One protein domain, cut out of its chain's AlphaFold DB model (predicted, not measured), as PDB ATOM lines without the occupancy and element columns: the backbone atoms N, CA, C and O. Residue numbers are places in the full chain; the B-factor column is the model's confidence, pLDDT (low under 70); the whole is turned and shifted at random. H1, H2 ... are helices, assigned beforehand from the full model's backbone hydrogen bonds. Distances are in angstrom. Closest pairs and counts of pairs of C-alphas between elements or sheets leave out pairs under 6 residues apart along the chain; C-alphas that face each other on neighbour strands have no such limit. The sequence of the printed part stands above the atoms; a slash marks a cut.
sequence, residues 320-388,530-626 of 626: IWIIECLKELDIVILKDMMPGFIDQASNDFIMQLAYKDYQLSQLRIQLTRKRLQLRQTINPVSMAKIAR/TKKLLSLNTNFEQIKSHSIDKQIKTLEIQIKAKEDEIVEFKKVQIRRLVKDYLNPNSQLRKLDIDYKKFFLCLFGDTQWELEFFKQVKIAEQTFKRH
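AT A GLANCE: This is residues 320 to 388 and 530 to 626 of the 626 residues of an uncharacterized protein of Oxytricha trifallax (UniProt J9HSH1). One very long helix, H4, and the shorter H2 run side by side in opposite ways and make the long axis. Smaller helices gather toward the end where H4 ends and H2 begins: H1 packs across H2, H7 crosses the last part of H4, and H6 touches H7; at the far end residues 381 to 388 of H3 and 530 to 540 of H4 stick out. The printed part has 166 residues with seven named helices, H1 to H7, and no named strand: all helix. It is extended, with a radius of gyration of the C-alphas of 24.7 A and spans of 83 by 41 by 21 A.

HOW THE PARTS SIT: H4, residues 530 to 582, is the hub. It touches H2, residues 344 to 378, at a shallow tilt of 15 degrees, opposite ways; their closest C-alphas, of Leu 374 and Ser 545, are 6.0 A apart. With residues 574 to 582 alone it touches H7, residues 607 to 625, at a steep tilt of 45 degrees, closest at C-alphas 578 and 616, 5.8 A. H5, residues 587 to 590, touches H4 only at the corner, closest at C-alphas 581 and 589, 5.3 A. H6, residues 595 to 603, touches H7 at 65 degrees, a steep tilt, closest at C-alphas 599 and 609, 5.8 A. H1, residues 320 to 328, touches residues 350 to 358 of H2 at a steep tilt of 67 degrees, closest at C-alphas 320 and 354, 5.0 A. Helix packing is mostly crossed, with one of four tilted pairs shallow. H3, residues 380 to 388, and H2 meet only through their link. Every O i to N i+4 pair is within hydrogen-bond range in H1, H2, H3, H4, H6 and H7; H5 is too short for one.

IN THESE COORDINATES: H4 runs 78.4 A from C-alpha 530 at (6.390, 0.583, -41.394) to C-alpha 582 at (-13.307, 46.790, 18.780). H2 measures 51.4 A and H7 27.9 A, ending at C-alpha 625, (-6.933, 40.681, 31.142).

THE WHOLE: The C-alphas farthest apart, of Thr 530 and His 626, are 84.5 A apart. Residues 389 to 529 are not printed; C-alphas 388 and 530 are 19.2 A apart across this cut. The link H1 to H2 is long. The pLDDT is under 70 at residues 380 to 388, 530, 533 and 535.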
ATOM      1  N   ILE A 320     -19.035  39.429  -5.224       92.19
ATOM      2  CA  ILE A 320     -17.965  38.977  -6.114       92.19
ATOM      3  C   ILE A 320     -18.523  38.458  -7.439       92.19
ATOM      4  O   ILE A 320     -18.071  38.897  -8.492       92.19
ATOM      5  N   TRP A 321     -19.538  37.585  -7.417       89.94
ATOM      6  CA  TRP A 321     -20.064  37.009  -8.661       89.94
ATOM      7  C   TRP A 321     -20.744  38.065  -9.543       89.94
ATOM      8  O   TRP A 321     -20.684  37.976 -10.767       89.94
ATOM      9  N   ILE A 322     -21.363  39.088  -8.940       91.62
ATOM     10  CA  ILE A 322     -21.978  40.200  -9.680       91.62
ATOM     11  C   ILE A 322     -20.884  41.007 -10.378       91.62
ATOM     12  O   ILE A 322     -21.014  41.351 -11.552       91.62
ATOM     13  N   ILE A 323     -19.779  41.265  -9.673       91.94
ATOM     14  CA  ILE A 323     -18.604  41.951 -10.218       91.94
ATOM     15  C   ILE A 323     -17.975  41.138 -11.352       91.94
ATOM     16  O   ILE A 323     -17.627  41.708 -12.386       91.94
ATOM     17  N   GLU A 324     -17.870  39.816 -11.204       89.44
ATOM     18  CA  GLU A 324     -17.416  38.925 -12.276       89.44
ATOM     19  C   GLU A 324     -18.316  39.038 -13.510       89.44
ATOM     20  O   GLU A 324     -17.809  39.258 -14.611       89.44
ATOM     21  N   CYS A 325     -19.641  38.972 -13.340       89.00
ATOM     22  CA  CYS A 325     -20.595  39.116 -14.441       89.00
ATOM     23  C   CYS A 325     -20.497  40.488 -15.124       89.00
ATOM     24  O   CYS A 325     -20.461  40.563 -16.351       89.00
ATOM     25  N   LEU A 326     -20.402  41.581 -14.362       91.19
ATOM     26  CA  LEU A 326     -20.231  42.931 -14.917       91.19
ATOM     27  C   LEU A 326     -18.909  43.071 -15.684       91.19
ATOM     28  O   LEU A 326     -18.868  43.696 -16.744       91.19
ATOM     29  N   LYS A 327     -17.840  42.438 -15.195       89.00
ATOM     30  CA  LYS A 327     -16.539  42.417 -15.866       89.00
ATOM     31  C   LYS A 327     -16.559  41.583 -17.149       89.00
ATOM     32  O   LYS A 327     -15.975  42.007 -18.138       89.00
ATOM     33  N   GLU A 328     -17.248  40.439 -17.170       85.75
ATOM     34  CA  GLU A 328     -17.457  39.642 -18.395       85.75
ATOM     35  C   GLU A 328     -18.233  40.407 -19.478       85.75
ATOM     36  O   GLU A 328     -18.085  40.131 -20.673       85.75
ATOM     37  N   LEU A 329     -19.043  41.382 -19.060       87.25
ATOM     38  CA  LEU A 329     -19.755  42.308 -19.933       87.25
ATOM     39  C   LEU A 329     -18.929  43.556 -20.288       87.25
ATOM     40  O   LEU A 329     -19.464  44.460 -20.922       87.25
ATOM     41  N   ASP A 330     -17.647  43.636 -19.929       89.81
ATOM     42  CA  ASP A 330     -16.787  44.809 -20.146       89.81
ATOM     43  C   ASP A 330     -17.375  46.109 -19.552       89.81
ATOM     44  O   ASP A 330     -17.343  47.170 -20.182       89.81
ATOM     45  N   ILE A 331     -17.978  46.034 -18.361       90.12
ATOM     46  CA  ILE A 331     -18.539  47.193 -17.652       90.12
ATOM     47  C   ILE A 331     -17.572  47.619 -16.549       90.12
ATOM     48  O   ILE A 331     -17.186  46.822 -15.695       90.12
ATOM     49  N   VAL A 332     -17.197  48.899 -16.555       90.19
ATOM     50  CA  VAL A 332     -16.380  49.496 -15.493       90.19
ATOM     51  C   VAL A 332     -17.266  49.777 -14.283       90.19
ATOM     52  O   VAL A 332     -18.272  50.476 -14.397       90.19
ATOM     53  N   ILE A 333     -16.883  49.229 -13.132       90.50
ATOM     54  CA  ILE A 333     -17.591  49.410 -11.864       90.50
ATOM     55  C   ILE A 333     -16.967  50.598 -11.137       90.50
ATOM     56  O   ILE A 333     -15.781  50.572 -10.802       90.50
ATOM     57  N   LEU A 334     -17.760  51.644 -10.918       90.00
ATOM     58  CA  LEU A 334     -17.360  52.797 -10.113       90.00
ATOM     59  C   LEU A 334     -17.629  52.515  -8.632       90.00
ATOM     60  O   LEU A 334     -18.556  51.778  -8.295       90.00
ATOM     61  N   LYS A 335     -16.849  53.136  -7.743       85.50
ATOM     62  CA  LYS A 335     -16.989  52.965  -6.286       85.50
ATOM     63  C   LYS A 335     -18.389  53.352  -5.790       85.50
ATOM     64  O   LYS A 335     -18.950  52.650  -4.960       85.50
ATOM     65  N   ASP A 336     -18.995  54.365  -6.403       89.25
ATOM     66  CA  ASP A 336     -20.336  54.867  -6.066       89.25
ATOM     67  C   ASP A 336     -21.475  53.898  -6.434       89.25
ATOM     68  O   ASP A 336     -22.627  54.101  -6.051       89.25
ATOM     69  N   MET A 337     -21.178  52.849  -7.209       90.69
ATOM     70  CA  MET A 337     -22.144  51.805  -7.564       90.69
ATOM     71  C   MET A 337     -22.240  50.706  -6.496       90.69
ATOM     72  O   MET A 337     -23.142  49.872  -6.569       90.69
ATOM     73  N   MET A 338     -21.320  50.693  -5.526       93.25
ATOM     74  CA  MET A 338     -21.324  49.749  -4.409       93.25
ATOM     75  C   MET A 338     -22.411  50.117  -3.382       93.25
ATOM     76  O   MET A 338     -22.851  51.271  -3.328       93.25
ATOM     77  N   PRO A 339     -22.869  49.169  -2.547       92.88
ATOM     78  CA  PRO A 339     -23.840  49.475  -1.503       92.88
ATOM     79  C   PRO A 339     -23.289  50.487  -0.495       92.88
ATOM     80  O   PRO A 339     -22.203  50.301   0.047       92.88
ATOM     81  N   GLY A 340     -24.079  51.512  -0.164       90.56
ATOM     82  CA  GLY A 340     -23.654  52.584   0.748       90.56
ATOM     83  C   GLY A 340     -23.410  52.155   2.201       90.56
ATOM     84  O   GLY A 340     -22.819  52.910   2.961       90.56
ATOM     85  N   PHE A 341     -23.846  50.953   2.596       89.69
ATOM     86  CA  PHE A 341     -23.568  50.388   3.924       89.69
ATOM     87  C   PHE A 341     -22.197  49.693   4.011       89.69
ATOM     88  O   PHE A 341     -21.807  49.261   5.093       89.69
ATOM     89  N   ILE A 342     -21.485  49.544   2.888       91.12
ATOM     90  CA  ILE A 342     -20.142  48.961   2.837       91.12
ATOM     91  C   ILE A 342     -19.120  50.097   2.811       91.12
ATOM     92  O   ILE A 342     -19.180  50.998   1.975       91.12
ATOM     93  N   ASP A 343     -18.157  50.039   3.725       91.69
ATOM     94  CA  ASP A 343     -17.087  51.021   3.810       91.69
ATOM     95  C   ASP A 343     -16.089  50.897   2.646       91.69
ATOM     96  O   ASP A 343     -15.939  49.853   2.005       91.69
ATOM     97  N   GLN A 344     -15.341  51.971   2.401       91.75
ATOM     98  CA  GLN A 344     -14.433  52.058   1.260       91.75
ATOM     99  C   GLN A 344     -13.356  50.960   1.246       91.75
ATOM    100  O   GLN A 344     -13.068  50.397   0.190       91.75
ATOM    101  N   ALA A 345     -12.792  50.612   2.405       93.44
ATOM    102  CA  ALA A 345     -11.772  49.572   2.484       93.44
ATOM    103  C   ALA A 345     -12.358  48.177   2.204       93.44
ATOM    104  O   ALA A 345     -11.687  47.323   1.626       93.44
ATOM    105  N   SER A 346     -13.623  47.944   2.561       94.12
ATOM    106  CA  SER A 346     -14.333  46.715   2.199       94.12
ATOM    107  C   SER A 346     -14.728  46.679   0.719       94.12
ATOM    108  O   SER A 346     -14.642  45.619   0.102       94.12
ATOM    109  N   ASN A 347     -15.057  47.820   0.101       92.94
ATOM    110  CA  ASN A 347     -15.248  47.904  -1.353       92.94
ATOM    111  C   ASN A 347     -13.970  47.513  -2.111       92.94
ATOM    112  O   ASN A 347     -14.018  46.701  -3.038       92.94
ATOM    113  N   ASP A 348     -12.820  48.048  -1.690       93.88
ATOM    114  CA  ASP A 348     -11.526  47.717  -2.293       93.88
ATOM    115  C   ASP A 348     -11.171  46.230  -2.083       93.88
ATOM    116  O   ASP A 348     -10.663  45.582  -3.002       93.88
ATOM    117  N   PHE A 349     -11.512  45.655  -0.921       95.62
ATOM    118  CA  PHE A 349     -11.383  44.218  -0.660       95.62
ATOM    119  C   PHE A 349     -12.212  43.369  -1.636       95.62
ATOM    120  O   PHE A 349     -11.658  42.456  -2.248       95.62
ATOM    121  N   ILE A 350     -13.503  43.675  -1.827       94.06
ATOM    122  CA  ILE A 350     -14.373  42.915  -2.742       94.06
ATOM    123  C   ILE A 350     -13.811  42.967  -4.170       94.06
ATOM    124  O   ILE A 350     -13.735  41.937  -4.839       94.06
ATOM    125  N   MET A 351     -13.372  44.141  -4.633       92.88
ATOM    126  CA  MET A 351     -12.805  44.302  -5.976       92.88
ATOM    127  C   MET A 351     -11.523  43.482  -6.171       92.88
ATOM    128  O   MET A 351     -11.346  42.832  -7.205       92.88
ATOM    129  N   GLN A 352     -10.631  43.472  -5.175       94.12
ATOM    130  CA  GLN A 352      -9.412  42.660  -5.210       94.12
ATOM    131  C   GLN A 352      -9.717  41.163  -5.151       94.12
ATOM    132  O   GLN A 352      -9.108  40.381  -5.884       94.12
ATOM    133  N   LEU A 353     -10.672  40.765  -4.312       94.75
ATOM    134  CA  LEU A 353     -11.098  39.379  -4.186       94.75
ATOM    135  C   LEU A 353     -11.714  38.875  -5.496       94.75
ATOM    136  O   LEU A 353     -11.292  37.836  -5.997       94.75
ATOM    137  N   ALA A 354     -12.593  39.658  -6.124       92.31
ATOM    138  CA  ALA A 354     -13.160  39.338  -7.433       92.31
ATOM    139  C   ALA A 354     -12.096  39.230  -8.533       92.31
ATOM    140  O   ALA A 354     -12.191  38.395  -9.433       92.31
ATOM    141  N   TYR A 355     -11.038  40.043  -8.471       91.75
ATOM    142  CA  TYR A 355      -9.914  39.910  -9.391       91.75
ATOM    143  C   TYR A 355      -9.146  38.592  -9.187       91.75
ATOM    144  O   TYR A 355      -8.809  37.934 -10.175       91.75
ATOM    145  N   LYS A 356      -8.895  38.185  -7.936       93.69
ATOM    146  CA  LYS A 356      -8.243  36.903  -7.616       93.69
ATOM    147  C   LYS A 356      -9.110  35.704  -8.019       93.69
ATOM    148  O   LYS A 356      -8.592  34.786  -8.654       93.69
ATOM    149  N   ASP A 357     -10.414  35.744  -7.746       91.81
ATOM    150  CA  ASP A 357     -11.364  34.694  -8.148       91.81
ATOM    151  C   ASP A 357     -11.449  34.566  -9.676       91.81
ATOM    152  O   ASP A 357     -11.377  33.459 -10.219       91.81
ATOM    153  N   TYR A 358     -11.447  35.690 -10.397       88.94
ATOM    154  CA  TYR A 358     -11.359  35.683 -11.855       88.94
ATOM    155  C   TYR A 358     -10.075  34.997 -12.354       88.94
ATOM    156  O   TYR A 358     -10.135  34.168 -13.266       88.94
ATOM    157  N   GLN A 359      -8.908  35.295 -11.764       91.06
ATOM    158  CA  GLN A 359      -7.645  34.629 -12.119       91.06
ATOM    159  C   GLN A 359      -7.709  33.116 -11.868       91.06
ATOM    160  O   GLN A 359      -7.296  32.330 -12.726       91.06
ATOM    161  N   LEU A 360      -8.267  32.706 -10.727       93.44
ATOM    162  CA  LEU A 360      -8.475  31.301 -10.386       93.44
ATOM    163  C   LEU A 360      -9.391  30.606 -11.406       93.44
ATOM    164  O   LEU A 360      -9.089  29.507 -11.877       93.44
ATOM    165  N   SER A 361     -10.481  31.264 -11.803       89.81
ATOM    166  CA  SER A 361     -11.404  30.776 -12.831       89.81
ATOM    167  C   SER A 361     -10.703  30.566 -14.181       89.81
ATOM    168  O   SER A 361     -10.867  29.516 -14.809       89.81
ATOM    169  N   GLN A 362      -9.832  31.495 -14.602       89.62
ATOM    170  CA  GLN A 362      -9.040  31.338 -15.830       89.62
ATOM    171  C   GLN A 362      -8.101  30.124 -15.773       89.62
ATOM    172  O   GLN A 362      -8.030  29.364 -16.744       89.62
ATOM    173  N   LEU A 363      -7.421  29.895 -14.644       93.38
ATOM    174  CA  LEU A 363      -6.569  28.714 -14.457       93.38
ATOM    175  C   LEU A 363      -7.381  27.414 -14.540       93.38
ATOM    176  O   LEU A 363      -6.973  26.472 -15.223       93.38
ATOM    177  N   ARG A 364      -8.569  27.377 -13.923       93.69
ATOM    178  CA  ARG A 364      -9.481  26.224 -13.999       93.69
ATOM    179  C   ARG A 364      -9.916  25.935 -15.439       93.69
ATOM    180  O   ARG A 364      -9.861  24.784 -15.867       93.69
ATOM    181  N   ILE A 365     -10.260  26.965 -16.220       89.81
ATOM    182  CA  ILE A 365     -10.604  26.817 -17.646       89.81
ATOM    183  C   ILE A 365      -9.419  26.255 -18.446       89.81
ATOM    184  O   ILE A 365      -9.599  25.360 -19.278       89.81
ATOM    185  N   GLN A 366      -8.201  26.756 -18.211       91.69
ATOM    186  CA  GLN A 366      -6.993  26.247 -18.872       91.69
ATOM    187  C   GLN A 366      -6.744  24.773 -18.539       91.69
ATOM    188  O   GLN A 366      -6.467  23.981 -19.441       91.69
ATOM    189  N   LEU A 367      -6.920  24.388 -17.275       94.81
ATOM    190  CA  LEU A 367      -6.823  23.001 -16.833       94.81
ATOM    191  C   LEU A 367      -7.857  22.109 -17.532       94.81
ATOM    192  O   LEU A 367      -7.497  21.047 -18.044       94.81
ATOM    193  N   THR A 368      -9.117  22.543 -17.648       93.81
ATOM    194  CA  THR A 368     -10.144  21.797 -18.395       93.81
ATOM    195  C   THR A 368      -9.752  21.614 -19.862       93.81
ATOM    196  O   THR A 368      -9.857  20.506 -20.391       93.81
ATOM    197  N   ARG A 369      -9.239  22.666 -20.518       92.25
ATOM    198  CA  ARG A 369      -8.755  22.591 -21.908       92.25
ATOM    199  C   ARG A 369      -7.595  21.611 -22.056       92.25
ATOM    200  O   ARG A 369      -7.589  20.823 -22.996       92.25
ATOM    201  N   LYS A 370      -6.632  21.625 -21.131       92.62
ATOM    202  CA  LYS A 370      -5.476  20.717 -21.154       92.62
ATOM    203  C   LYS A 370      -5.875  19.263 -20.923       92.62
ATOM    204  O   LYS A 370      -5.419  18.394 -21.657       92.62
ATOM    205  N   ARG A 371      -6.803  19.000 -19.999       92.69
ATOM    206  CA  ARG A 371      -7.386  17.662 -19.804       92.69
ATOM    207  C   ARG A 371      -8.121  17.167 -21.052       92.69
ATOM    208  O   ARG A 371      -8.019  15.992 -21.392       92.69
ATOM    209  N   LEU A 372      -8.835  18.047 -21.757       90.12
ATOM    210  CA  LEU A 372      -9.471  17.701 -23.031       90.12
ATOM    211  C   LEU A 372      -8.427  17.364 -24.111       90.12
ATOM    212  O   LEU A 372      -8.567  16.347 -24.783       90.12
ATOM    213  N   GLN A 373      -7.368  18.172 -24.237       90.00
ATOM    214  CA  GLN A 373      -6.256  17.910 -25.160       90.00
ATOM    215  C   GLN A 373      -5.594  16.558 -24.872       90.00
ATOM    216  O   GLN A 373      -5.385  15.782 -25.797       90.00
ATOM    217  N   LEU A 374      -5.345  16.248 -23.596       90.12
ATOM    218  CA  LEU A 374      -4.798  14.959 -23.180       90.12
ATOM    219  C   LEU A 374      -5.697  13.794 -23.617       90.12
ATOM    220  O   LEU A 374      -5.222  12.824 -24.206       90.12
ATOM    221  N   ARG A 375      -7.013  13.898 -23.382       88.31
ATOM    222  CA  ARG A 375      -7.982  12.875 -23.813       88.31
ATOM    223  C   ARG A 375      -7.961  12.670 -25.327       88.31
ATOM    224  O   ARG A 375      -8.030  11.533 -25.777       88.31
ATOM    225  N   GLN A 376      -7.831  13.748 -26.100       85.75
ATOM    226  CA  GLN A 376      -7.728  13.681 -27.561       85.75
ATOM    227  C   GLN A 376      -6.421  13.020 -28.024       85.75
ATOM    228  O   GLN A 376      -6.444  12.273 -28.997       85.75
ATOM    229  N   THR A 377      -5.305  13.243 -27.319       83.38
ATOM    230  CA  THR A 377      -4.013  12.602 -27.630       83.38
ATOM    231  C   THR A 377      -3.935  11.139 -27.197       83.38
ATOM    232  O   THR A 377      -3.277  10.351 -27.863       83.38
ATOM    233  N   ILE A 378      -4.615  10.748 -26.112       79.69
ATOM    234  CA  ILE A 378      -4.609   9.361 -25.610       79.69
ATOM    235  C   ILE A 378      -5.596   8.473 -26.387       79.69
ATOM    236  O   ILE A 378      -5.324   7.292 -26.581       79.69
ATOM    237  N   ASN A 379      -6.706   9.030 -26.899       71.69
ATOM    238  CA  ASN A 379      -7.731   8.288 -27.649       71.69
ATOM    239  C   ASN A 379      -7.842   8.661 -29.150       71.69
ATOM    240  O   ASN A 379      -8.952   8.917 -29.627       71.69
ATOM    241  N   PRO A 380      -6.765   8.633 -29.962       60.34
ATOM    242  CA  PRO A 380      -6.891   8.850 -31.406       60.34
ATOM    243  C   PRO A 380      -7.572   7.658 -32.114       60.34
ATOM    244  O   PRO A 380      -8.182   7.812 -33.172       60.34
ATOM    245  N   VAL A 381      -7.514   6.460 -31.515       52.47
ATOM    246  CA  VAL A 381      -7.948   5.189 -32.129       52.47
ATOM    247  C   VAL A 381      -9.476   5.036 -32.195       52.47
ATOM    248  O   VAL A 381      -9.979   4.377 -33.103       52.47
ATOM    249  N   SER A 382     -10.240   5.673 -31.300       50.34
ATOM    250  CA  SER A 382     -11.712   5.583 -31.308       50.34
ATOM    251  C   SER A 382     -12.334   6.316 -32.506       50.34
ATOM    252  O   SER A 382     -13.199   5.761 -33.179       50.34
ATOM    253  N   MET A 383     -11.830   7.503 -32.862       45.88
ATOM    254  CA  MET A 383     -12.326   8.257 -34.026       45.88
ATOM    255  C   MET A 383     -11.869   7.644 -35.358       45.88
ATOM    256  O   MET A 383     -12.627   7.633 -36.326       45.88
ATOM    257  N   ALA A 384     -10.662   7.068 -35.411       48.56
ATOM    258  CA  ALA A 384     -10.167   6.386 -36.606       48.56
ATOM    259  C   ALA A 384     -10.867   5.037 -36.864       48.56
ATOM    260  O   ALA A 384     -11.051   4.670 -38.023       48.56
ATOM    261  N   LYS A 385     -11.295   4.308 -35.819       48.03
ATOM    262  CA  LYS A 385     -12.118   3.095 -35.980       48.03
ATOM    263  C   LYS A 385     -13.524   3.411 -36.490       48.03
ATOM    264  O   LYS A 385     -13.998   2.665 -37.334       48.03
ATOM    265  N   ILE A 386     -14.130   4.529 -36.079       47.75
ATOM    266  CA  ILE A 386     -15.426   4.997 -36.612       47.75
ATOM    267  C   ILE A 386     -15.298   5.461 -38.077       47.75
ATOM    268  O   ILE A 386     -16.158   5.173 -38.904       47.75
ATOM    269  N   ALA A 387     -14.192   6.122 -38.439       46.03
ATOM    270  CA  ALA A 387     -13.922   6.504 -39.829       46.03
ATOM    271  C   ALA A 387     -13.581   5.296 -40.728       46.03
ATOM    272  O   ALA A 387     -13.952   5.268 -41.902       46.03
ATOM    273  N   ARG A 388     -12.906   4.267 -40.190       45.91
ATOM    274  CA  ARG A 388     -12.630   3.013 -40.914       45.91
ATOM    275  C   ARG A 388     -13.851   2.107 -41.027       45.91
ATOM    276  O   ARG A 388     -14.010   1.513 -42.085       45.91
ATOM    277  N   THR A 530       7.722   0.210 -41.890       68.38
ATOM    278  CA  THR A 530       6.390   0.583 -41.394       68.38
ATOM    279  C   THR A 530       6.229   0.273 -39.903       68.38
ATOM    280  O   THR A 530       5.695   1.105 -39.169       68.38
ATOM    281  N   LYS A 531       6.760  -0.861 -39.417       71.44
ATOM    282  CA  LYS A 531       6.800  -1.187 -37.973       71.44
ATOM    283  C   LYS A 531       7.638  -0.158 -37.190       71.44
ATOM    284  O   LYS A 531       7.222   0.284 -36.119       71.44
ATOM    285  N   LYS A 532       8.767   0.298 -37.752       74.12
ATOM    286  CA  LYS A 532       9.628   1.348 -37.170       74.12
ATOM    287  C   LYS A 532       8.989   2.744 -37.202       74.12
ATOM    288  O   LYS A 532       9.142   3.507 -36.254       74.12
ATOM    289  N   LEU A 533       8.249   3.089 -38.255       68.94
ATOM    290  CA  LEU A 533       7.508   4.355 -38.332       68.94
ATOM    291  C   LEU A 533       6.332   4.391 -37.348       68.94
ATOM    292  O   LEU A 533       6.102   5.415 -36.708       68.94
ATOM    293  N   LEU A 534       5.621   3.271 -37.178       70.56
ATOM    294  CA  LEU A 534       4.555   3.145 -36.182       70.56
ATOM    295  C   LEU A 534       5.095   3.289 -34.754       70.56
ATOM    296  O   LEU A 534       4.503   4.031 -33.974       70.56
ATOM    297  N   SER A 535       6.236   2.667 -34.429       69.75
ATOM    298  CA  SER A 535       6.848   2.791 -33.097       69.75
ATOM    299  C   SER A 535       7.401   4.195 -32.811       69.75
ATOM    300  O   SER A 535       7.287   4.698 -31.692       69.75
ATOM    301  N   LEU A 536       7.941   4.884 -33.823       73.12
ATOM    302  CA  LEU A 536       8.339   6.291 -33.702       73.12
ATOM    303  C   LEU A 536       7.131   7.204 -33.451       73.12
ATOM    304  O   LEU A 536       7.209   8.107 -32.617       73.12
ATOM    305  N   ASN A 537       6.005   6.947 -34.121       74.50
ATOM    306  CA  ASN A 537       4.783   7.724 -33.933       74.50
ATOM    307  C   ASN A 537       4.164   7.498 -32.540       74.50
ATOM    308  O   ASN A 537       3.752   8.453 -31.884       74.50
ATOM    309  N   THR A 538       4.167   6.257 -32.034       75.50
ATOM    310  CA  THR A 538       3.710   5.975 -30.661       75.50
ATOM    311  C   THR A 538       4.595   6.641 -29.616       75.50
ATOM    312  O   THR A 538       4.075   7.198 -28.652       75.50
ATOM    313  N   ASN A 539       5.915   6.656 -29.822       80.44
ATOM    314  CA  ASN A 539       6.841   7.334 -28.914       80.44
ATOM    315  C   ASN A 539       6.613   8.852 -28.916       80.44
ATOM    316  O   ASN A 539       6.635   9.479 -27.859       80.44
ATOM    317  N   PHE A 540       6.342   9.450 -30.080       82.38
ATOM    318  CA  PHE A 540       6.044  10.879 -30.177       82.38
ATOM    319  C   PHE A 540       4.745  11.257 -29.446       82.38
ATOM    320  O   PHE A 540       4.737  12.214 -28.668       82.38
ATOM    321  N   GLU A 541       3.666  10.489 -29.624       83.44
ATOM    322  CA  GLU A 541       2.404  10.727 -28.907       83.44
ATOM    323  C   GLU A 541       2.537  10.488 -27.393       83.44
ATOM    324  O   GLU A 541       1.964  11.241 -26.608       83.44
ATOM    325  N   GLN A 542       3.355   9.522 -26.956       84.06
ATOM    326  CA  GLN A 542       3.671   9.324 -25.534       84.06
ATOM    327  C   GLN A 542       4.468  10.493 -24.936       84.06
ATOM    328  O   GLN A 542       4.170  10.950 -23.832       84.06
ATOM    329  N   ILE A 543       5.459  11.024 -25.658       88.62
ATOM    330  CA  ILE A 543       6.213  12.209 -25.216       88.62
ATOM    331  C   ILE A 543       5.273  13.416 -25.100       88.62
ATOM    332  O   ILE A 543       5.328  14.176 -24.127       88.62
ATOM    333  N   LYS A 544       4.371  13.581 -26.071       89.62
ATOM    334  CA  LYS A 544       3.385  14.662 -26.092       89.62
ATOM    335  C   LYS A 544       2.369  14.536 -24.955       89.62
ATOM    336  O   LYS A 544       2.108  15.537 -24.288       89.62
ATOM    337  N   SER A 545       1.835  13.342 -24.690       89.25
ATOM    338  CA  SER A 545       0.907  13.112 -23.577       89.25
ATOM    339  C   SER A 545       1.583  13.364 -22.227       89.25
ATOM    340  O   SER A 545       1.041  14.111 -21.414       89.25
ATOM    341  N   HIS A 546       2.818  12.886 -22.035       92.44
ATOM    342  CA  HIS A 546       3.595  13.142 -20.821       92.44
ATOM    343  C   HIS A 546       3.873  14.640 -20.609       92.44
ATOM    344  O   HIS A 546       3.771  15.157 -19.493       92.44
ATOM    345  N   SER A 547       4.164  15.377 -21.688       94.31
ATOM    346  CA  SER A 547       4.310  16.834 -21.627       94.31
ATOM    347  C   SER A 547       3.006  17.537 -21.229       94.31
ATOM    348  O   SER A 547       3.061  18.524 -20.492       94.31
ATOM    349  N   ILE A 548       1.848  17.080 -21.718       92.56
ATOM    350  CA  ILE A 548       0.540  17.649 -21.352       92.56
ATOM    351  C   ILE A 548       0.213  17.328 -19.886       92.56
ATOM    352  O   ILE A 548      -0.214  18.224 -19.159       92.56
ATOM    353  N   ASP A 549       0.484  16.109 -19.420       95.00
ATOM    354  CA  ASP A 549       0.296  15.708 -18.019       95.00
ATOM    355  C   ASP A 549       1.131  16.545 -17.053       95.00
ATOM    356  O   ASP A 549       0.632  17.002 -16.021       95.00
ATOM    357  N   LYS A 550       2.395  16.816 -17.399       96.31
ATOM    358  CA  LYS A 550       3.246  17.711 -16.605       96.31
ATOM    359  C   LYS A 550       2.636  19.114 -16.502       96.31
ATOM    360  O   LYS A 550       2.603  19.676 -15.412       96.31
ATOM    361  N   GLN A 551       2.102  19.652 -17.604       96.38
ATOM    362  CA  GLN A 551       1.407  20.948 -17.605       96.38
ATOM    363  C   GLN A 551       0.137  20.930 -16.738       96.38
ATOM    364  O   GLN A 551      -0.121  21.906 -16.037       96.38
ATOM    365  N   ILE A 552      -0.634  19.835 -16.751       96.56
ATOM    366  CA  ILE A 552      -1.819  19.672 -15.893       96.56
ATOM    367  C   ILE A 552      -1.418  19.726 -14.417       96.56
ATOM    368  O   ILE A 552      -1.990  20.523 -13.678       96.56
ATOM    369  N   LYS A 553      -0.394  18.968 -14.002       97.31
ATOM    370  CA  LYS A 553       0.100  18.986 -12.612       97.31
ATOM    371  C   LYS A 553       0.570  20.376 -12.184       97.31
ATOM    372  O   LYS A 553       0.264  20.821 -11.082       97.31
ATOM    373  N   THR A 554       1.281  21.093 -13.057       97.44
ATOM    374  CA  THR A 554       1.692  22.477 -12.777       97.44
ATOM    375  C   THR A 554       0.485  23.399 -12.579       97.44
ATOM    376  O   THR A 554       0.483  24.188 -11.636       97.44
ATOM    377  N   LEU A 555      -0.554  23.285 -13.414       96.75
ATOM    378  CA  LEU A 555      -1.787  24.066 -13.263       96.75
ATOM    379  C   LEU A 555      -2.539  23.721 -11.970       96.75
ATOM    380  O   LEU A 555      -3.044  24.624 -11.314       96.75
ATOM    381  N   GLU A 556      -2.596  22.448 -11.575       97.25
ATOM    382  CA  GLU A 556      -3.226  22.014 -10.315       97.25
ATOM    383  C   GLU A 556      -2.539  22.633  -9.092       97.25
ATOM    384  O   GLU A 556      -3.214  23.153  -8.204       97.25
ATOM    385  N   ILE A 557      -1.202  22.653  -9.079       97.75
ATOM    386  CA  ILE A 557      -0.421  23.305  -8.018       97.75
ATOM    387  C   ILE A 557      -0.698  24.815  -7.990       97.75
ATOM    388  O   ILE A 557      -0.913  25.377  -6.918       97.75
ATOM    389  N   GLN A 558      -0.733  25.475  -9.153       97.50
ATOM    390  CA  GLN A 558      -1.037  26.909  -9.248       97.50
ATOM    391  C   GLN A 558      -2.456  27.245  -8.772       97.50
ATOM    392  O   GLN A 558      -2.647  28.253  -8.095       97.50
ATOM    393  N   ILE A 559      -3.443  26.406  -9.106       97.19
ATOM    394  CA  ILE A 559      -4.832  26.543  -8.648       97.19
ATOM    395  C   ILE A 559      -4.888  26.448  -7.126       97.19
ATOM    396  O   ILE A 559      -5.432  27.351  -6.498       97.19
ATOM    397  N   LYS A 560      -4.271  25.418  -6.536       97.38
ATOM    398  CA  LYS A 560      -4.250  25.240  -5.080       97.38
ATOM    399  C   LYS A 560      -3.575  26.418  -4.371       97.38
ATOM    400  O   LYS A 560      -4.140  26.976  -3.441       97.38
ATOM    401  N   ALA A 561      -2.417  26.861  -4.864       97.38
ATOM    402  CA  ALA A 561      -1.723  28.023  -4.308       97.38
ATOM    403  C   ALA A 561      -2.584  29.301  -4.361       97.38
ATOM    404  O   ALA A 561      -2.560  30.102  -3.429       97.38
ATOM    405  N   LYS A 562      -3.372  29.487  -5.429       96.81
ATOM    406  CA  LYS A 562      -4.311  30.612  -5.550       96.81
ATOM    407  C   LYS A 562      -5.513  30.489  -4.616       96.81
ATOM    408  O   LYS A 562      -5.951  31.502  -4.080       96.81
ATOM    409  N   GLU A 563      -6.033  29.283  -4.410       96.44
ATOM    410  CA  GLU A 563      -7.090  29.018  -3.427       96.44
ATOM    411  C   GLU A 563      -6.615  29.356  -2.007       96.44
ATOM    412  O   GLU A 563      -7.304  30.092  -1.297       96.44
ATOM    413  N   ASP A 564      -5.410  28.918  -1.635       96.94
ATOM    414  CA  ASP A 564      -4.796  29.230  -0.340       96.94
ATOM    415  C   ASP A 564      -4.577  30.748  -0.174       96.94
ATOM    416  O   ASP A 564      -4.910  31.321   0.867       96.94
ATOM    417  N   GLU A 565      -4.102  31.433  -1.223       97.00
ATOM    418  CA  GLU A 565      -3.947  32.895  -1.249       97.00
ATOM    419  C   GLU A 565      -5.282  33.624  -1.005       97.00
ATOM    420  O   GLU A 565      -5.333  34.593  -0.245       97.00
ATOM    421  N   ILE A 566      -6.375  33.162  -1.623       96.00
ATOM    422  CA  ILE A 566      -7.720  33.727  -1.437       96.00
ATOM    423  C   ILE A 566      -8.209  33.518  -0.000       96.00
ATOM    424  O   ILE A 566      -8.759  34.443   0.602       96.00
ATOM    425  N   VAL A 567      -8.006  32.328   0.570       96.31
ATOM    426  CA  VAL A 567      -8.402  32.027   1.954       96.31
ATOM    427  C   VAL A 567      -7.641  32.906   2.945       96.31
ATOM    428  O   VAL A 567      -8.259  33.500   3.832       96.31
ATOM    429  N   GLU A 568      -6.326  33.054   2.786       96.94
ATOM    430  CA  GLU A 568      -5.528  33.948   3.631       96.94
ATOM    431  C   GLU A 568      -5.943  35.413   3.470       96.94
ATOM    432  O   GLU A 568      -6.078  36.133   4.463       96.94
ATOM    433  N   PHE A 569      -6.250  35.849   2.246       96.69
ATOM    434  CA  PHE A 569      -6.766  37.192   1.992       96.69
ATOM    435  C   PHE A 569      -8.090  37.452   2.734       96.69
ATOM    436  O   PHE A 569      -8.245  38.494   3.377       96.69
ATOM    437  N   LYS A 570      -9.011  36.476   2.745       96.31
ATOM    438  CA  LYS A 570     -10.253  36.545   3.535       96.31
ATOM    439  C   LYS A 570      -9.967  36.631   5.039       96.31
ATOM    440  O   LYS A 570     -10.526  37.496   5.710       96.31
ATOM    441  N   LYS A 571      -9.047  35.821   5.578       96.94
ATOM    442  CA  LYS A 571      -8.654  35.876   7.005       96.94
ATOM    443  C   LYS A 571      -8.039  37.219   7.407       96.94
ATOM    444  O   LYS A 571      -8.293  37.710   8.505       96.94
ATOM    445  N   VAL A 572      -7.211  37.821   6.548       97.12
ATOM    446  CA  VAL A 572      -6.657  39.169   6.776       97.12
ATOM    447  C   VAL A 572      -7.783  40.193   6.905       97.12
ATOM    448  O   VAL A 572      -7.770  40.989   7.845       97.12
ATOM    449  N   GLN A 573      -8.785  40.122   6.028       96.81
ATOM    450  CA  GLN A 573      -9.943  41.007   6.088       96.81
ATOM    451  C   GLN A 573     -10.768  40.802   7.365       96.81
ATOM    452  O   GLN A 573     -11.156  41.786   7.987       96.81
ATOM    453  N   ILE A 574     -10.969  39.562   7.825       97.62
ATOM    454  CA  ILE A 574     -11.616  39.309   9.127       97.62
ATOM    455  C   ILE A 574     -10.852  39.985  10.263       97.62
ATOM    456  O   ILE A 574     -11.451  40.717  11.045       97.62
ATOM    457  N   ARG A 575      -9.526  39.821  10.328       97.25
ATOM    458  CA  ARG A 575      -8.705  40.460  11.371       97.25
ATOM    459  C   ARG A 575      -8.821  41.984  11.350       97.25
ATOM    460  O   ARG A 575      -8.841  42.606  12.410       97.25
ATOM    461  N   ARG A 576      -8.900  42.586  10.160       97.06
ATOM    462  CA  ARG A 576      -9.156  44.023   9.996       97.06
ATOM    463  C   ARG A 576     -10.531  44.402  10.555       97.06
ATOM    464  O   ARG A 576     -10.600  45.288  11.397       97.06
ATOM    465  N   LEU A 577     -11.588  43.691  10.163       96.44
ATOM    466  CA  LEU A 577     -12.952  43.941  10.644       96.44
ATOM    467  C   LEU A 577     -13.070  43.783  12.165       96.44
ATOM    468  O   LEU A 577     -13.761  44.571  12.798       96.44
ATOM    469  N   VAL A 578     -12.377  42.812  12.773       97.00
ATOM    470  CA  VAL A 578     -12.334  42.641  14.239       97.00
ATOM    471  C   VAL A 578     -11.717  43.870  14.908       97.00
ATOM    472  O   VAL A 578     -12.278  44.389  15.870       97.00
ATOM    473  N   LYS A 579     -10.591  44.377  14.389       96.12
ATOM    474  CA  LYS A 579      -9.968  45.611  14.898       96.12
ATOM    475  C   LYS A 579     -10.899  46.813  14.754       96.12
ATOM    476  O   LYS A 579     -11.031  47.589  15.698       96.12
ATOM    477  N   ASP A 580     -11.557  46.935  13.603       94.81
ATOM    478  CA  ASP A 580     -12.528  47.997  13.355       94.81
ATOM    479  C   ASP A 580     -13.705  47.880  14.330       94.81
ATOM    480  O   ASP A 580     -14.097  48.875  14.916       94.81
ATOM    481  N   TYR A 581     -14.239  46.685  14.579       95.12
ATOM    482  CA  TYR A 581     -15.341  46.477  15.524       95.12
ATOM    483  C   TYR A 581     -14.966  46.838  16.968       95.12
ATOM    484  O   TYR A 581     -15.751  47.465  17.674       95.12
ATOM    485  N   LEU A 582     -13.760  46.479  17.420       94.81
ATOM    486  CA  LEU A 582     -13.307  46.790  18.780       94.81
ATOM    487  C   LEU A 582     -13.111  48.295  19.002       94.81
ATOM    488  O   LEU A 582     -13.253  48.769  20.131       94.81
ATOM    489  N   ASN A 583     -12.836  49.058  17.940       94.62
ATOM    490  CA  ASN A 583     -12.736  50.508  18.016       94.62
ATOM    491  C   ASN A 583     -14.115  51.124  18.352       94.62
ATOM    492  O   ASN A 583     -15.037  51.043  17.536       94.62
ATOM    493  N   PRO A 584     -14.272  51.807  19.506       91.69
ATOM    494  CA  PRO A 584     -15.544  52.409  19.912       91.69
ATOM    495  C   PRO A 584     -16.085  53.420  18.903       91.69
ATOM    496  O   PRO A 584     -17.288  53.662  18.861       91.69
ATOM    497  N   ASN A 585     -15.203  54.019  18.098       92.19
ATOM    498  CA  ASN A 585     -15.554  55.028  17.110       92.19
ATOM    499  C   ASN A 585     -15.913  54.477  15.733       92.19
ATOM    500  O   ASN A 585     -16.346  55.249  14.879       92.19
ATOM    501  N   SER A 586     -15.765  53.173  15.520       90.38
ATOM    502  CA  SER A 586     -16.032  52.561  14.229       90.38
ATOM    503  C   SER A 586     -17.510  52.566  13.875       90.38
ATOM    504  O   SER A 586     -18.376  52.243  14.689       90.38
ATOM    505  N   GLN A 587     -17.781  52.869  12.609       85.50
ATOM    506  CA  GLN A 587     -19.108  52.742  12.021       85.50
ATOM    507  C   GLN A 587     -19.617  51.300  12.080       85.50
ATOM    508  O   GLN A 587     -20.809  51.103  12.279       85.50
ATOM    509  N   LEU A 588     -18.722  50.307  12.007       88.62
ATOM    510  CA  LEU A 588     -19.090  48.894  12.088       88.62
ATOM    511  C   LEU A 588     -19.768  48.560  13.423       88.62
ATOM    512  O   LEU A 588     -20.682  47.755  13.441       88.62
ATOM    513  N   ARG A 589     -19.349  49.207  14.520       86.88
ATOM    514  CA  ARG A 589     -19.934  49.026  15.859       86.88
ATOM    515  C   ARG A 589     -21.133  49.943  16.119       86.88
ATOM    516  O   ARG A 589     -22.025  49.568  16.869       86.88
ATOM    517  N   LYS A 590     -21.114  51.163  15.567       81.56
ATOM    518  CA  LYS A 590     -22.118  52.213  15.831       81.56
ATOM    519  C   LYS A 590     -23.383  52.101  14.982       81.56
ATOM    520  O   LYS A 590     -24.415  52.619  15.393       81.56
ATOM    521  N   LEU A 591     -23.291  51.533  13.784       74.19
ATOM    522  CA  LEU A 591     -24.427  51.402  12.878       74.19
ATOM    523  C   LEU A 591     -25.207  50.119  13.195       74.19
ATOM    524  O   LEU A 591     -24.599  49.078  13.446       74.19
ATOM    525  N   ASP A 592     -26.538  50.180  13.087       83.12
ATOM    526  CA  ASP A 592     -27.436  49.011  13.054       83.12
ATOM    527  C   ASP A 592     -27.251  48.239  11.732       83.12
ATOM    528  O   ASP A 592     -28.134  48.162  10.875       83.12
ATOM    529  N   ILE A 593     -26.043  47.719  11.512       86.62
ATOM    530  CA  ILE A 593     -25.725  46.886  10.356       86.62
ATOM    531  C   ILE A 593     -26.227  45.480  10.651       86.62
ATOM    532  O   ILE A 593     -25.847  44.852  11.638       86.62
ATOM    533  N   ASP A 594     -27.027  44.945   9.735       91.44
ATOM    534  CA  ASP A 594     -27.283  43.512   9.672       91.44
ATOM    535  C   ASP A 594     -25.975  42.794   9.287       91.44
ATOM    536  O   ASP A 594     -25.608  42.715   8.109       91.44
ATOM    537  N   TYR A 595     -25.244  42.309  10.298       91.00
ATOM    538  CA  TYR A 595     -23.964  41.617  10.126       91.00
ATOM    539  C   TYR A 595     -24.085  40.437   9.169       91.00
ATOM    540  O   TYR A 595     -23.229  40.265   8.302       91.00
ATOM    541  N   LYS A 596     -25.176  39.677   9.247       91.56
ATOM    542  CA  LYS A 596     -25.407  38.544   8.354       91.56
ATOM    543  C   LYS A 596     -25.442  39.005   6.902       91.56
ATOM    544  O   LYS A 596     -24.747  38.442   6.054       91.56
ATOM    545  N   LYS A 597     -26.192  40.073   6.606       90.88
ATOM    546  CA  LYS A 597     -26.224  40.676   5.265       90.88
ATOM    547  C   LYS A 597     -24.851  41.215   4.848       90.88
ATOM    548  O   LYS A 597     -24.445  41.016   3.703       90.88
ATOM    549  N   PHE A 598     -24.126  41.867   5.755       93.06
ATOM    550  CA  PHE A 598     -22.793  42.414   5.498       93.06
ATOM    551  C   PHE A 598     -21.770  41.322   5.134       93.06
ATOM    552  O   PHE A 598     -21.106  41.418   4.099       93.06
ATOM    553  N   PHE A 599     -21.690  40.244   5.918       93.69
ATOM    554  CA  PHE A 599     -20.788  39.118   5.656       93.69
ATOM    555  C   PHE A 599     -21.186  38.329   4.406       93.69
ATOM    556  O   PHE A 599     -20.309  37.961   3.619       93.69
ATOM    557  N   LEU A 600     -22.488  38.150   4.153       91.44
ATOM    558  CA  LEU A 600     -22.971  37.587   2.891       91.44
ATOM    559  C   LEU A 600     -22.510  38.426   1.695       91.44
ATOM    560  O   LEU A 600     -22.020  37.863   0.722       91.44
ATOM    561  N   CYS A 601     -22.580  39.758   1.770       92.25
ATOM    562  CA  CYS A 601     -22.095  40.624   0.692       92.25
ATOM    563  C   CYS A 601     -20.586  40.482   0.456       92.25
ATOM    564  O   CYS A 601     -20.152  40.417  -0.695       92.25
ATOM    565  N   LEU A 602     -19.791  40.435   1.528       92.94
ATOM    566  CA  LEU A 602     -18.330  40.417   1.437       92.94
ATOM    567  C   LEU A 602     -17.757  39.068   1.003       92.94
ATOM    568  O   LEU A 602     -16.820  39.025   0.209       92.94
ATOM    569  N   PHE A 603     -18.285  37.978   1.554       93.50
ATOM    570  CA  PHE A 603     -17.662  36.658   1.446       93.50
ATOM    571  C   PHE A 603     -18.539  35.619   0.747       93.50
ATOM    572  O   PHE A 603     -18.017  34.571   0.364       93.50
ATOM    573  N   GLY A 604     -19.838  35.898   0.596       90.44
ATOM    574  CA  GLY A 604     -20.833  34.976   0.044       90.44
ATOM    575  C   GLY A 604     -21.331  33.900   0.992       90.44
ATOM    576  O   GLY A 604     -22.177  33.102   0.608       90.44
ATOM    577  N   ASP A 605     -20.824  33.877   2.222       90.94
ATOM    578  CA  ASP A 605     -21.110  32.845   3.211       90.94
ATOM    579  C   ASP A 605     -21.090  33.442   4.627       90.94
ATOM    580  O   ASP A 605     -20.251  34.278   4.964       90.94
ATOM    581  N   THR A 606     -22.010  32.963   5.458       90.25
ATOM    582  CA  THR A 606     -22.127  33.226   6.896       90.25
ATOM    583  C   THR A 606     -21.071  32.524   7.764       90.25
ATOM    584  O   THR A 606     -20.908  32.888   8.921       90.25
ATOM    585  N   GLN A 607     -20.291  31.555   7.268       94.19
ATOM    586  CA  GLN A 607     -19.193  30.960   8.057       94.19
ATOM    587  C   GLN A 607     -18.164  32.011   8.506       94.19
ATOM    588  O   GLN A 607     -17.614  31.930   9.605       94.19
ATOM    589  N   TRP A 608     -17.946  33.034   7.681       94.81
ATOM    590  CA  TRP A 608     -17.041  34.142   7.984       94.81
ATOM    591  C   TRP A 608     -17.576  35.079   9.068       94.81
ATOM    592  O   TRP A 608     -16.785  35.670   9.801       94.81
ATOM    593  N   GLU A 609     -18.899  35.161   9.223       95.38
ATOM    594  CA  GLU A 609     -19.553  35.852  10.338       95.38
ATOM    595  C   GLU A 609     -19.254  35.136  11.667       95.38
ATOM    596  O   GLU A 609     -18.863  35.765  12.650       95.38
ATOM    597  N   LEU A 610     -19.357  33.802  11.686       95.44
ATOM    598  CA  LEU A 610     -19.040  32.997  12.870       95.44
ATOM    599  C   LEU A 610     -17.566  33.129  13.269       95.44
ATOM    600  O   LEU A 610     -17.251  33.307  14.447       95.44
ATOM    601  N   GLU A 611     -16.660  33.067  12.292       96.56
ATOM    602  CA  GLU A 611     -15.224  33.235  12.530       96.56
ATOM    603  C   GLU A 611     -14.894  34.653  13.025       96.56
ATOM    604  O   GLU A 611     -14.080  34.813  13.937       96.56
ATOM    605  N   PHE A 612     -15.577  35.677  12.504       97.31
ATOM    606  CA  PHE A 612     -15.479  37.046  13.007       97.31
ATOM    607  C   PHE A 612     -15.872  37.139  14.487       97.31
ATOM    608  O   PHE A 612     -15.056  37.575  15.302       97.31
ATOM    609  N   PHE A 613     -17.064  36.673  14.874       97.00
ATOM    610  CA  PHE A 613     -17.514  36.757  16.270       97.00
ATOM    611  C   PHE A 613     -16.659  35.920  17.226       97.00
ATOM    612  O   PHE A 613     -16.415  36.324  18.366       97.00
ATOM    613  N   LYS A 614     -16.140  34.778  16.763       97.31
ATOM    614  CA  LYS A 614     -15.170  33.978  17.519       97.31
ATOM    615  C   LYS A 614     -13.903  34.781  17.824       97.31
ATOM    616  O   LYS A 614     -13.450  34.780  18.968       97.31
ATOM    617  N   GLN A 615     -13.354  35.488  16.836       97.38
ATOM    618  CA  GLN A 615     -12.165  36.323  17.020       97.38
ATOM    619  C   GLN A 615     -12.440  37.564  17.878       97.38
ATOM    620  O   GLN A 615     -11.607  37.898  18.719       97.38
ATOM    621  N   VAL A 616     -13.612  38.198  17.737       96.56
ATOM    622  CA  VAL A 616     -14.047  39.300  18.616       96.56
ATOM    623  C   VAL A 616     -14.067  38.844  20.074       96.56
ATOM    624  O   VAL A 616     -13.435  39.476  20.916       96.56
ATOM    625  N   LYS A 617     -14.705  37.706  20.375       96.88
ATOM    626  CA  LYS A 617     -14.788  37.171  21.743       96.88
ATOM    627  C   LYS A 617     -13.410  36.898  22.347       96.88
ATOM    628  O   LYS A 617     -13.183  37.203  23.516       96.88
ATOM    629  N   ILE A 618     -12.492  36.328  21.564       96.81
ATOM    630  CA  ILE A 618     -11.109  36.091  22.001       96.81
ATOM    631  C   ILE A 618     -10.421  37.427  22.304       96.81
ATOM    632  O   ILE A 618      -9.837  37.582  23.374       96.81
ATOM    633  N   ALA A 619     -10.535  38.407  21.407       96.06
ATOM    634  CA  ALA A 619      -9.897  39.707  21.573       96.06
ATOM    635  C   ALA A 619     -10.449  40.497  22.773       96.06
ATOM    636  O   ALA A 619      -9.674  41.096  23.514       96.06
ATOM    637  N   GLU A 620     -11.761  40.452  23.026       95.25
ATOM    638  CA  GLU A 620     -12.379  41.061  24.213       95.25
ATOM    639  C   GLU A 620     -11.894  40.413  25.517       95.25
ATOM    640  O   GLU A 620     -11.663  41.104  26.509       95.25
ATOM    641  N   GLN A 621     -11.715  39.087  25.533       95.81
ATOM    642  CA  GLN A 621     -11.161  38.379  26.691       95.81
ATOM    643  C   GLN A 621      -9.702  38.755  26.944       95.81
ATOM    644  O   GLN A 621      -9.310  38.914  28.099       95.81
ATOM    645  N   THR A 622      -8.906  38.910  25.885       94.50
ATOM    646  CA  THR A 622      -7.526  39.391  25.995       94.50
ATOM    647  C   THR A 622      -7.488  40.827  26.508       94.50
ATOM    648  O   THR A 622      -6.707  41.119  27.403       94.50
ATOM    649  N   PHE A 623      -8.372  41.702  26.016       92.62
ATOM    650  CA  PHE A 623      -8.431  43.101  26.441       92.62
ATOM    651  C   PHE A 623      -8.843  43.264  27.909       92.62
ATOM    652  O   PHE A 623      -8.320  44.139  28.569       92.62
ATOM    653  N   LYS A 624      -9.732  42.414  28.443       91.38
ATOM    654  CA  LYS A 624     -10.124  42.447  29.870       91.38
ATOM    655  C   LYS A 624      -9.043  41.947  30.835       91.38
ATOM    656  O   LYS A 624      -9.183  42.132  32.039       91.38
ATOM    657  N   ARG A 625      -8.051  41.205  30.335       89.62
ATOM    658  CA  ARG A 625      -6.933  40.681  31.142       89.62
ATOM    659  C   ARG A 625      -5.771  41.664  31.243       89.62
ATOM    660  O   ARG A 625      -4.913  41.467  32.100       89.62
ATOM    661  N   HIS A 626      -5.732  42.643  30.348       79.75
ATOM    662  CA  HIS A 626      -4.828  43.783  30.393       79.75
ATOM    663  C   HIS A 626      -5.527  44.951  31.078       79.75
ATOM    664  O   HIS A 626      -4.801  45.725  31.735       79.75
TER     665      HIS A 626